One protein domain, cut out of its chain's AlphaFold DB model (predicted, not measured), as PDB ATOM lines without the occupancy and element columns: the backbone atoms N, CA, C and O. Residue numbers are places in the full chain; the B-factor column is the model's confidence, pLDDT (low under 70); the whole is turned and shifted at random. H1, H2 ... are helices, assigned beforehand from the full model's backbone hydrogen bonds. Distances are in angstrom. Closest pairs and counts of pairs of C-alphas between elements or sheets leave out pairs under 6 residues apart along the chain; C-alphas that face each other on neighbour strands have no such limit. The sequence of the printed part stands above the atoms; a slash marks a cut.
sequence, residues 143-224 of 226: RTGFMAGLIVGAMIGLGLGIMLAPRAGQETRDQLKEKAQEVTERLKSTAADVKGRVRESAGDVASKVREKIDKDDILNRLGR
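This is residues 143 to 224 of the 226 residues of the protein "YtxH domain-containing protein" of Terrabacteria group bacterium ANGP1 (UniProt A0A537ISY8). A wide-open hook of two helices: the chain runs out along H1, turns at residues 165 to 169, and comes back as the much longer H2, which bows through a kink and makes the longest axis. The two arms keep an open gap between them, and H2 runs on well past the beginning of H1. The printed part has 82 residues, with two named helices in the order H1, H2 and no named strand; the class is all helix. The whole is extended, with a radius of gyration of the C-alphas of 20.9 A and spans of 68 by 29 by 13 A.

H1 is residues 143 to 164, and measures 30.3 A from its first C-alpha, Arg 143 at (283.721, 236.039, 128.323), to its last, Leu 164 at (307.667, 247.892, 142.527). H2 is residues 170 to 222, the longest helix with 53 residues. It measures 67.2 A from C-alpha 170 at (319.406, 260.512, 139.789) to C-alpha 222 at (257.393, 237.691, 127.505).

H1 and H2 are apart: no C-alpha of the one is within 8 A of the other. The 5 residues between them form a tight link. H2 has a kink of 38 degrees near residue 192. In H1 every O i to N i+4 pair is within hydrogen-bond range; in H2, 47 of 49 are.

The two C-alphas farthest apart are those of Glu 171 and Arg 224, at 68.3 A. The C-alphas of Arg 143 and Arg 224, the first and last printed, are 27.3 A apart. The printed part has no cut. Residues 143 to 167, 169 to 175 and 177 to 224 stand free. The mean pLDDT of the printed part is 82.0, and residue 164 and residues 166 to 172 are under 70.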
ATOM      1  N   ARG A 143     283.384 234.638 128.625       70.06
ATOM      2  CA  ARG A 143     283.721 236.039 128.323       70.06
ATOM      3  C   ARG A 143     283.686 236.946 129.547       70.06
ATOM      4  O   ARG A 143     284.566 237.791 129.690       70.06
ATOM      5  N   THR A 144     282.704 236.780 130.425       75.06
ATOM      6  CA  THR A 144     282.615 237.542 131.675       75.06
ATOM      7  C   THR A 144     283.759 237.141 132.599       75.06
ATOM      8  O   THR A 144     284.384 238.021 133.181       75.06
ATOM      9  N   GLY A 145     284.102 235.843 132.642       81.62
ATOM     10  CA  GLY A 145     285.256 235.297 133.375       81.62
ATOM     11  C   GLY A 145     286.566 235.984 133.011       81.62
ATOM     12  O   GLY A 145     287.291 236.480 133.873       81.62
ATOM     13  N   PHE A 146     286.828 236.086 131.708       87.75
ATOM     14  CA  PHE A 146     288.009 236.769 131.194       87.75
ATOM     15  C   PHE A 146     287.990 238.277 131.487       87.75
ATOM     16  O   PHE A 146     289.006 238.825 131.908       87.75
ATOM     17  N   MET A 147     286.852 238.957 131.305       88.81
ATOM     18  CA  MET A 147     286.751 240.403 131.558       88.81
ATOM     19  C   MET A 147     286.891 240.749 133.043       88.81
ATOM     20  O   MET A 147     287.609 241.687 133.382       88.81
ATOM     21  N   ALA A 148     286.277 239.972 133.937       86.88
ATOM     22  CA  ALA A 148     286.449 240.138 135.376       86.88
ATOM     23  C   ALA A 148     287.898 239.850 135.797       86.88
ATOM     24  O   ALA A 148     288.491 240.641 136.530       86.88
ATOM     25  N   GLY A 149     288.504 238.785 135.259       90.12
ATOM     26  CA  GLY A 149     289.916 238.469 135.481       90.12
ATOM     27  C   GLY A 149     290.861 239.572 134.992       90.12
ATOM     28  O   GLY A 149     291.834 239.891 135.671       90.12
ATOM     29  N   LEU A 150     290.554 240.214 133.859       94.88
ATOM     30  CA  LEU A 150     291.328 241.339 133.332       94.88
ATOM     31  C   LEU A 150     291.198 242.591 134.207       94.88
ATOM     32  O   LEU A 150     292.196 243.271 134.429       94.88
ATOM     33  N   ILE A 151     290.011 242.885 134.739       94.38
ATOM     34  CA  ILE A 151     289.796 244.035 135.633       94.38
ATOM     35  C   ILE A 151     290.536 243.831 136.961       94.38
ATOM     36  O   ILE A 151     291.282 244.712 137.397       94.38
ATOM     37  N   VAL A 152     290.381 242.658 137.580       94.50
ATOM     38  CA  VAL A 152     291.062 242.309 138.836       94.50
ATOM     39  C   VAL A 152     292.578 242.257 138.627       94.50
ATOM     40  O   VAL A 152     293.338 242.848 139.397       94.50
ATOM     41  N   GLY A 153     293.029 241.639 137.533       89.44
ATOM     42  CA  GLY A 153     294.437 241.580 137.151       89.44
ATOM     43  C   GLY A 153     295.041 242.956 136.865       89.44
ATOM     44  O   GLY A 153     296.172 243.215 137.272       89.44
ATOM     45  N   ALA A 154     294.296 243.869 136.235       95.56
ATOM     46  CA  ALA A 154     294.744 245.240 135.997       95.56
ATOM     47  C   ALA A 154     294.891 246.027 137.304       95.56
ATOM     48  O   ALA A 154     295.879 246.738 137.472       95.56
ATOM     49  N   MET A 155     293.960 245.874 138.250       95.06
ATOM     50  CA  MET A 155     294.045 246.539 139.556       95.06
ATOM     51  C   MET A 155     295.248 246.052 140.367       95.06
ATOM     52  O   MET A 155     296.036 246.866 140.850       95.06
ATOM     53  N   ILE A 156     295.438 244.734 140.462       95.31
ATOM     54  CA  ILE A 156     296.579 244.141 141.172       95.31
ATOM     55  C   ILE A 156     297.893 244.493 140.461       95.31
ATOM     56  O   ILE A 156     298.863 244.889 141.108       95.31
ATOM     57  N   GLY A 157     297.922 244.410 139.130       90.25
ATOM     58  CA  GLY A 157     299.093 244.738 138.319       90.25
ATOM     59  C   GLY A 157     299.501 246.207 138.425       90.25
ATOM     60  O   GLY A 157     300.691 246.504 138.503       90.25
ATOM     61  N   LEU A 158     298.540 247.131 138.491       93.38
ATOM     62  CA  LEU A 158     298.810 248.560 138.653       93.38
ATOM     63  C   LEU A 158     299.220 248.893 140.095       93.38
ATOM     64  O   LEU A 158     300.151 249.675 140.294       93.38
ATOM     65  N   GLY A 159     298.613 248.236 141.089       93.06
ATOM     66  CA  GLY A 159     299.017 248.339 142.493       93.06
ATOM     67  C   GLY A 159     300.457 247.872 142.725       93.06
ATOM     68  O   GLY A 159     301.264 248.603 143.299       93.06
ATOM     69  N   LEU A 160     300.815 246.696 142.203       89.62
ATOM     70  CA  LEU A 160     302.177 246.165 142.286       89.62
ATOM     71  C   LEU A 160     303.154 246.920 141.380       89.62
ATOM     72  O   LEU A 160     304.296 247.118 141.770       89.62
ATOM     73  N   GLY A 161     302.730 247.390 140.206       87.56
ATOM     74  CA  GLY A 161     303.577 248.153 139.284       87.56
ATOM     75  C   GLY A 161     304.000 249.506 139.858       87.56
ATOM     76  O   GLY A 161     305.171 249.873 139.779       87.56
ATOM     77  N   ILE A 162     303.075 250.217 140.509       84.06
ATOM     78  CA  ILE A 162     303.384 251.468 141.215       84.06
ATOM     79  C   ILE A 162     304.269 251.200 142.440       84.06
ATOM     80  O   ILE A 162     305.170 251.990 142.724       84.06
ATOM     81  N   MET A 163     304.050 250.085 143.143       78.81
ATOM     82  CA  MET A 163     304.792 249.731 144.358       78.81
ATOM     83  C   MET A 163     306.173 249.105 144.092       78.81
ATOM     84  O   MET A 163     307.063 249.231 144.930       78.81
ATOM     85  N   LEU A 164     306.386 248.480 142.933       68.94
ATOM     86  CA  LEU A 164     307.667 247.892 142.527       68.94
ATOM     87  C   LEU A 164     308.568 248.903 141.797       68.94
ATOM     88  O   LEU A 164     309.786 248.743 141.787       68.94
ATOM     89  N   ALA A 165     307.993 249.974 141.240       72.75
ATOM     90  CA  ALA A 165     308.726 251.049 140.574       72.75
ATOM     91  C   ALA A 165     308.966 252.365 141.370       72.75
ATOM     92  O   ALA A 165     309.275 253.377 140.732       72.75
ATOM     93  N   PRO A 166     308.915 252.459 142.717       57.00
ATOM     94  CA  PRO A 166     309.436 253.619 143.409       57.00
ATOM     95  C   PRO A 166     310.915 253.356 143.655       57.00
ATOM     96  O   PRO A 166     311.254 252.697 144.630       57.00
ATOM     97  N   ARG A 167     311.775 253.841 142.751       57.78
ATOM     98  CA  ARG A 167     313.097 254.470 143.000       57.78
ATOM     99  C   ARG A 167     313.829 254.637 141.669       57.78
ATOM    100  O   ARG A 167     314.731 253.882 141.331       57.78
ATOM    101  N   ALA A 168     313.473 255.688 140.936       61.50
ATOM    102  CA  ALA A 168     314.404 256.272 139.983       61.50
ATOM    103  C   ALA A 168     315.419 257.111 140.779       61.50
ATOM    104  O   ALA A 168     315.075 258.184 141.286       61.50
ATOM    105  N   GLY A 169     316.642 256.595 140.936       66.38
ATOM    106  CA  GLY A 169     317.793 257.389 141.372       66.38
ATOM    107  C   GLY A 169     318.140 258.465 140.335       66.38
ATOM    108  O   GLY A 169     317.599 258.450 139.228       66.38
ATOM    109  N   GLN A 170     319.022 259.407 140.683       65.62
ATOM    110  CA  GLN A 170     319.406 260.512 139.789       65.62
ATOM    111  C   GLN A 170     319.886 260.011 138.411       65.62
ATOM    112  O   GLN A 170     319.369 260.482 137.407       65.62
ATOM    113  N   GLU A 171     320.722 258.967 138.349       60.78
ATOM    114  CA  GLU A 171     321.147 258.346 137.077       60.78
ATOM    115  C   GLU A 171     320.017 257.630 136.323       60.78
ATOM    116  O   GLU A 171     319.978 257.622 135.092       60.78
ATOM    117  N   THR A 172     319.064 257.033 137.043       67.38
ATOM    118  CA  THR A 172     317.917 256.362 136.424       67.38
ATOM    119  C   THR A 172     316.961 257.376 135.808       67.38
ATOM    120  O   THR A 172     316.330 257.054 134.813       67.38
ATOM    121  N   ARG A 173     316.846 258.601 136.340       72.69
ATOM    122  CA  ARG A 173     315.981 259.632 135.744       72.69
ATOM    123  C   ARG A 173     316.482 260.113 134.393       72.69
ATOM    124  O   ARG A 173     315.636 260.338 133.537       72.69
ATOM    125  N   ASP A 174     317.790 260.248 134.197       74.12
ATOM    126  CA  ASP A 174     318.337 260.705 132.915       74.12
ATOM    127  C   ASP A 174     318.197 259.624 131.836       74.12
ATOM    128  O   ASP A 174     317.625 259.886 130.777       74.12
ATOM    129  N   GLN A 175     318.556 258.372 132.147       71.19
ATOM    130  CA  GLN A 175     318.358 257.245 131.222       71.19
ATOM    131  C   GLN A 175     316.874 256.934 130.977       71.19
ATOM    132  O   GLN A 175     316.486 256.541 129.874       71.19
ATOM    133  N   LEU A 176     316.021 257.123 131.988       74.69
ATOM    134  CA  LEU A 176     314.580 256.969 131.837       74.69
ATOM    135  C   LEU A 176     313.984 258.129 131.051       74.69
ATOM    136  O   LEU A 176     313.029 257.887 130.342       74.69
ATOM    137  N   LYS A 177     314.512 259.356 131.107       74.25
ATOM    138  CA  LYS A 177     314.010 260.468 130.284       74.25
ATOM    139  C   LYS A 177     314.253 260.216 128.805       74.25
ATOM    140  O   LYS A 177     313.340 260.396 128.007       74.25
ATOM    141  N   GLU A 178     315.457 259.769 128.473       79.38
ATOM    142  CA  GLU A 178     315.866 259.509 127.096       79.38
ATOM    143  C   GLU A 178     315.103 258.301 126.525       79.38
ATOM    144  O   GLU A 178     314.437 258.407 125.493       79.38
ATOM    145  N   LYS A 179     315.050 257.186 127.273       77.00
ATOM    146  CA  LYS A 179     314.259 256.010 126.874       77.00
ATOM    147  C   LYS A 179     312.752 256.253 126.943       77.00
ATOM    148  O   LYS A 179     312.022 255.725 126.112       77.00
ATOM    149  N   ALA A 180     312.257 257.047 127.891       78.38
ATOM    150  CA  ALA A 180     310.838 257.384 127.957       78.38
ATOM    151  C   ALA A 180     310.440 258.334 126.838       78.38
ATOM    152  O   ALA A 180     309.318 258.204 126.374       78.38
ATOM    153  N   GLN A 181     311.294 259.251 126.378       79.12
ATOM    154  CA  GLN A 181     310.986 260.060 125.198       79.12
ATOM    155  C   GLN A 181     310.873 259.185 123.953       79.12
ATOM    156  O   GLN A 181     309.853 259.262 123.275       79.12
ATOM    157  N   GLU A 182     311.826 258.281 123.721       82.31
ATOM    158  CA  GLU A 182     311.769 257.371 122.572       82.31
ATOM    159  C   GLU A 182     310.539 256.446 122.636       82.31
ATOM    160  O   GLU A 182     309.803 256.277 121.660       82.31
ATOM    161  N   VAL A 183     310.261 255.881 123.814       82.19
ATOM    162  CA  VAL A 183     309.093 255.020 124.036       82.19
ATOM    163  C   VAL A 183     307.796 255.821 123.939       82.19
ATOM    164  O   VAL A 183     306.846 255.344 123.330       82.19
ATOM    165  N   THR A 184     307.744 257.049 124.457       82.75
ATOM    166  CA  THR A 184     306.563 257.926 124.381       82.75
ATOM    167  C   THR A 184     306.296 258.393 122.957       82.75
ATOM    168  O   THR A 184     305.134 258.495 122.577       82.75
ATOM    169  N   GLU A 185     307.319 258.662 122.150       82.81
ATOM    170  CA  GLU A 185     307.151 259.003 120.733       82.81
ATOM    171  C   GLU A 185     306.647 257.808 119.925       82.81
ATOM    172  O   GLU A 185     305.654 257.931 119.200       82.81
ATOM    173  N   ARG A 186     307.242 256.622 120.118       82.50
ATOM    174  CA  ARG A 186     306.759 255.375 119.502       82.50
ATOM    175  C   ARG A 186     305.334 255.042 119.953       82.50
ATOM    176  O   ARG A 186     304.506 254.645 119.131       82.50
ATOM    177  N   LEU A 187     305.023 255.267 121.228       83.69
ATOM    178  CA  LEU A 187     303.680 255.125 121.783       83.69
ATOM    179  C   LEU A 187     302.727 256.173 121.230       83.69
ATOM    180  O   LEU A 187     301.606 255.807 120.944       83.69
ATOM    181  N   LYS A 188     303.108 257.438 121.044       81.00
ATOM    182  CA  LYS A 188     302.220 258.470 120.481       81.00
ATOM    183  C   LYS A 188     301.849 258.169 119.036       81.00
ATOM    184  O   LYS A 188     300.665 258.230 118.710       81.00
ATOM    185  N   SER A 189     302.824 257.809 118.198       80.19
ATOM    186  CA  SER A 189     302.550 257.429 116.805       80.19
ATOM    187  C   SER A 189     301.689 256.169 116.731       80.19
ATOM    188  O   SER A 189     300.697 256.143 116.008       80.19
ATOM    189  N   THR A 190     301.995 255.153 117.543       80.31
ATOM    190  CA  THR A 190     301.212 253.906 117.565       80.31
ATOM    191  C   THR A 190     299.838 254.111 118.207       80.31
ATOM    192  O   THR A 190     298.843 253.579 117.734       80.31
ATOM    193  N   ALA A 191     299.739 254.921 119.258       82.38
ATOM    194  CA  ALA A 191     298.493 255.193 119.963       82.38
ATOM    195  C   ALA A 191     297.545 256.056 119.138       82.38
ATOM    196  O   ALA A 191     296.343 255.894 119.291       82.38
ATOM    197  N   ALA A 192     298.030 256.951 118.275       79.62
ATOM    198  CA  ALA A 192     297.156 257.680 117.359       79.62
ATOM    199  C   ALA A 192     296.453 256.718 116.383       79.62
ATOM    200  O   ALA A 192     295.228 256.776 116.245       79.62
ATOM    201  N   ASP A 193     297.207 255.782 115.799       82.31
ATOM    202  CA  ASP A 193     296.691 254.761 114.877       82.31
ATOM    203  C   ASP A 193     295.752 253.770 115.592       82.31
ATOM    204  O   ASP A 193     294.638 253.482 115.148       82.31
ATOM    205  N   VAL A 194     296.158 253.317 116.781       82.50
ATOM    206  CA  VAL A 194     295.382 252.389 117.612       82.50
ATOM    207  C   VAL A 194     294.130 253.056 118.176       82.50
ATOM    208  O   VAL A 194     293.078 252.432 118.194       82.50
ATOM    209  N   LYS A 195     294.177 254.326 118.592       82.88
ATOM    210  CA  LYS A 195     293.005 255.048 119.115       82.88
ATOM    211  C   LYS A 195     291.922 255.204 118.051       82.88
ATOM    212  O   LYS A 195     290.745 255.097 118.391       82.88
ATOM    213  N   GLY A 196     292.306 255.427 116.790       81.12
ATOM    214  CA  GLY A 196     291.373 255.423 115.660       81.12
ATOM    215  C   GLY A 196     290.641 254.087 115.551       81.12
ATOM    216  O   GLY A 196     289.414 254.047 115.652       81.12
ATOM    217  N   ARG A 197     291.397 252.986 115.482       83.06
ATOM    218  CA  ARG A 197     290.830 251.632 115.360       83.06
ATOM    219  C   ARG A 197     290.050 251.170 116.588       83.06
ATOM    220  O   ARG A 197     289.047 250.476 116.453       83.06
ATOM    221  N   VAL A 198     290.483 251.565 117.783       86.12
ATOM    222  CA  VAL A 198     289.788 251.268 119.041       86.12
ATOM    223  C   VAL A 198     288.469 252.017 119.106       86.12
ATOM    224  O   VAL A 198     287.483 251.429 119.522       86.12
ATOM    225  N   ARG A 199     288.408 253.286 118.685       81.69
ATOM    226  CA  ARG A 199     287.153 254.050 118.696       81.69
ATOM    227  C   ARG A 199     286.128 253.473 117.722       81.69
ATOM    228  O   ARG A 199     284.955 253.396 118.068       81.69
ATOM    229  N   GLU A 200     286.582 253.056 116.546       84.38
ATOM    230  CA  GLU A 200     285.750 252.393 115.540       84.38
ATOM    231  C   GLU A 200     285.251 251.031 116.051       84.38
ATOM    232  O   GLU A 200     284.047 250.811 116.169       84.38
ATOM    233  N   SER A 201     286.164 250.175 116.517       83.12
ATOM    234  CA  SER A 201     285.818 248.848 117.050       83.12
ATOM    235  C   SER A 201     284.964 248.920 118.322       83.12
ATOM    236  O   SER A 201     284.098 248.076 118.542       83.12
ATOM    237  N   ALA A 202     285.175 249.929 119.171       85.38
ATOM    238  CA  ALA A 202     284.371 250.149 120.368       85.38
ATOM    239  C   ALA A 202     282.947 250.601 120.027       85.38
ATOM    240  O   ALA A 202     282.017 250.196 120.720       85.38
ATOM    241  N   GLY A 203     282.758 251.399 118.971       84.56
ATOM    242  CA  GLY A 203     281.429 251.791 118.492       84.56
ATOM    243  C   GLY A 203     280.620 250.595 117.980       84.56
ATOM    244  O   GLY A 203     279.456 250.423 118.358       84.56
ATOM    245  N   ASP A 204     281.257 249.722 117.201       87.62
ATOM    246  CA  ASP A 204     280.666 248.472 116.708       87.62
ATOM    247  C   ASP A 204     280.297 247.505 117.843       87.62
ATOM    248  O   ASP A 204     279.202 246.934 117.871       87.62
ATOM    249  N   VAL A 205     281.194 247.338 118.820       86.38
ATOM    250  CA  VAL A 205     280.946 246.486 119.990       86.38
ATOM    251  C   VAL A 205     279.843 247.067 120.872       86.38
ATOM    252  O   VAL A 205     278.943 246.329 121.267       86.38
ATOM    253  N   ALA A 206     279.859 248.374 121.142       85.00
ATOM    254  CA  ALA A 206     278.826 249.030 121.943       85.00
ATOM    255  C   ALA A 206     277.436 248.879 121.309       85.00
ATOM    256  O   ALA A 206     276.466 248.606 122.014       85.00
ATOM    257  N   SER A 207     277.349 248.984 119.980       86.69
ATOM    258  CA  SER A 207     276.091 248.813 119.244       86.69
ATOM    259  C   SER A 207     275.569 247.375 119.337       86.69
ATOM    260  O   SER A 207     274.401 247.167 119.659       86.69
ATOM    261  N   LYS A 208     276.445 246.372 119.166       87.69
ATOM    262  CA  LYS A 208     276.083 244.947 119.314       87.69
ATOM    263  C   LYS A 208     275.680 244.571 120.738       87.69
ATOM    264  O   LYS A 208     274.814 243.719 120.921       87.69
ATOM    265  N   VAL A 209     276.313 245.169 121.744       86.06
ATOM    266  CA  VAL A 209     275.959 244.946 123.153       86.06
ATOM    267  C   VAL A 209     274.590 245.543 123.452       86.06
ATOM    268  O   VAL A 209     273.767 244.882 124.075       86.06
ATOM    269  N   ARG A 210     274.314 246.753 122.955       83.00
ATOM    270  CA  ARG A 210     273.027 247.417 123.169       83.00
ATOM    271  C   ARG A 210     271.868 246.648 122.534       83.00
ATOM    272  O   ARG A 210     270.873 246.418 123.205       83.00
ATOM    273  N   GLU A 211     272.046 246.155 121.307       89.75
ATOM    274  CA  GLU A 211     271.045 245.311 120.635       89.75
ATOM    275  C   GLU A 211     270.735 244.025 121.419       89.75
ATOM    276  O   GLU A 211     269.574 243.627 121.524       89.75
ATOM    277  N   LYS A 212     271.756 243.375 121.991       84.81
ATOM    278  CA  LYS A 212     271.558 242.166 122.801       84.81
ATOM    279  C   LYS A 212     270.845 242.459 124.117       84.81
ATOM    280  O   LYS A 212     269.896 241.755 124.434       84.81
ATOM    281  N   ILE A 213     271.228 243.531 124.814       84.56
ATOM    282  CA  ILE A 213     270.589 243.940 126.075       84.56
ATOM    283  C   ILE A 213     269.097 244.238 125.867       84.56
ATOM    284  O   ILE A 213     268.275 243.767 126.649       84.56
ATOM    285  N   ASP A 214     268.736 244.971 124.808       88.50
ATOM    286  CA  ASP A 214     267.328 245.260 124.493       88.50
ATOM    287  C   ASP A 214     266.536 243.973 124.204       88.50
ATOM    288  O   ASP A 214     265.404 243.801 124.657       88.50
ATOM    289  N   LYS A 215     267.134 243.030 123.472       87.12
ATOM    290  CA  LYS A 215     266.474 241.773 123.096       87.12
ATOM    291  C   LYS A 215     266.310 240.817 124.282       87.12
ATOM    292  O   LYS A 215     265.272 240.161 124.379       87.12
ATOM    293  N   ASP A 216     267.283 240.783 125.189       85.94
ATOM    294  CA  ASP A 216     267.221 240.014 126.434       85.94
ATOM    295  C   ASP A 216     266.152 240.581 127.394       85.94
ATOM    296  O   ASP A 216     265.388 239.807 127.979       85.94
ATOM    297  N   ASP A 217     266.016 241.914 127.501       88.00
ATOM    298  CA  ASP A 217     264.950 242.557 128.297       88.00
ATOM    299  C   ASP A 217     263.554 242.210 127.758       88.00
ATOM    300  O   ASP A 217     262.668 241.806 128.515       88.00
ATOM    301  N   ILE A 218     263.366 242.292 126.435       85.69
ATOM    302  CA  ILE A 218     262.083 241.981 125.788       85.69
ATOM    303  C   ILE A 218     261.703 240.506 125.993       85.69
ATOM    304  O   ILE A 218     260.557 240.211 126.342       85.69
ATOM    305  N   LEU A 219     262.645 239.571 125.828       83.56
ATOM    306  CA  LEU A 219     262.388 238.140 126.032       83.56
ATOM    307  C   LEU A 219     262.039 237.816 127.491       83.56
ATOM    308  O   LEU A 219     261.111 237.047 127.748       83.56
ATOM    309  N   ASN A 220     262.718 238.447 128.450       85.19
ATOM    310  CA  ASN A 220     262.458 238.238 129.874       85.19
ATOM    311  C   ASN A 220     261.113 238.838 130.337       85.19
ATOM    312  O   ASN A 220     260.594 238.489 131.402       85.19
ATOM    313  N   ARG A 221     260.527 239.758 129.556       89.19
ATOM    314  CA  ARG A 221     259.157 240.249 129.773       89.19
ATOM    315  C   ARG A 221     258.107 239.280 129.245       89.19
ATOM    316  O   ARG A 221     257.122 239.074 129.938       89.19
ATOM    317  N   LEU A 222     258.338 238.648 128.096       82.50
ATOM    318  CA  LEU A 222     257.393 237.691 127.505       82.50
ATOM    319  C   LEU A 222     257.356 236.341 128.241       82.50
ATOM    320  O   LEU A 222     256.316 235.694 128.270       82.50
ATOM    321  N   GLY A 223     258.460 235.924 128.866       76.62
ATOM    322  CA  GLY A 223     258.526 234.668 129.629       76.62
ATOM    323  C   GLY A 223     257.847 234.692 131.005       76.62
ATOM    324  O   GLY A 223     257.795 233.657 131.660       76.62
ATOM    325  N   ARG A 224     257.353 235.848 131.471       75.81
ATOM    326  CA  ARG A 224     256.744 235.993 132.808       75.81
ATOM    327  C   ARG A 224     255.226 235.782 132.827       75.81
ATOM    328  O   ARG A 224     254.661 235.652 133.908       75.81
TER     329      ARG A 224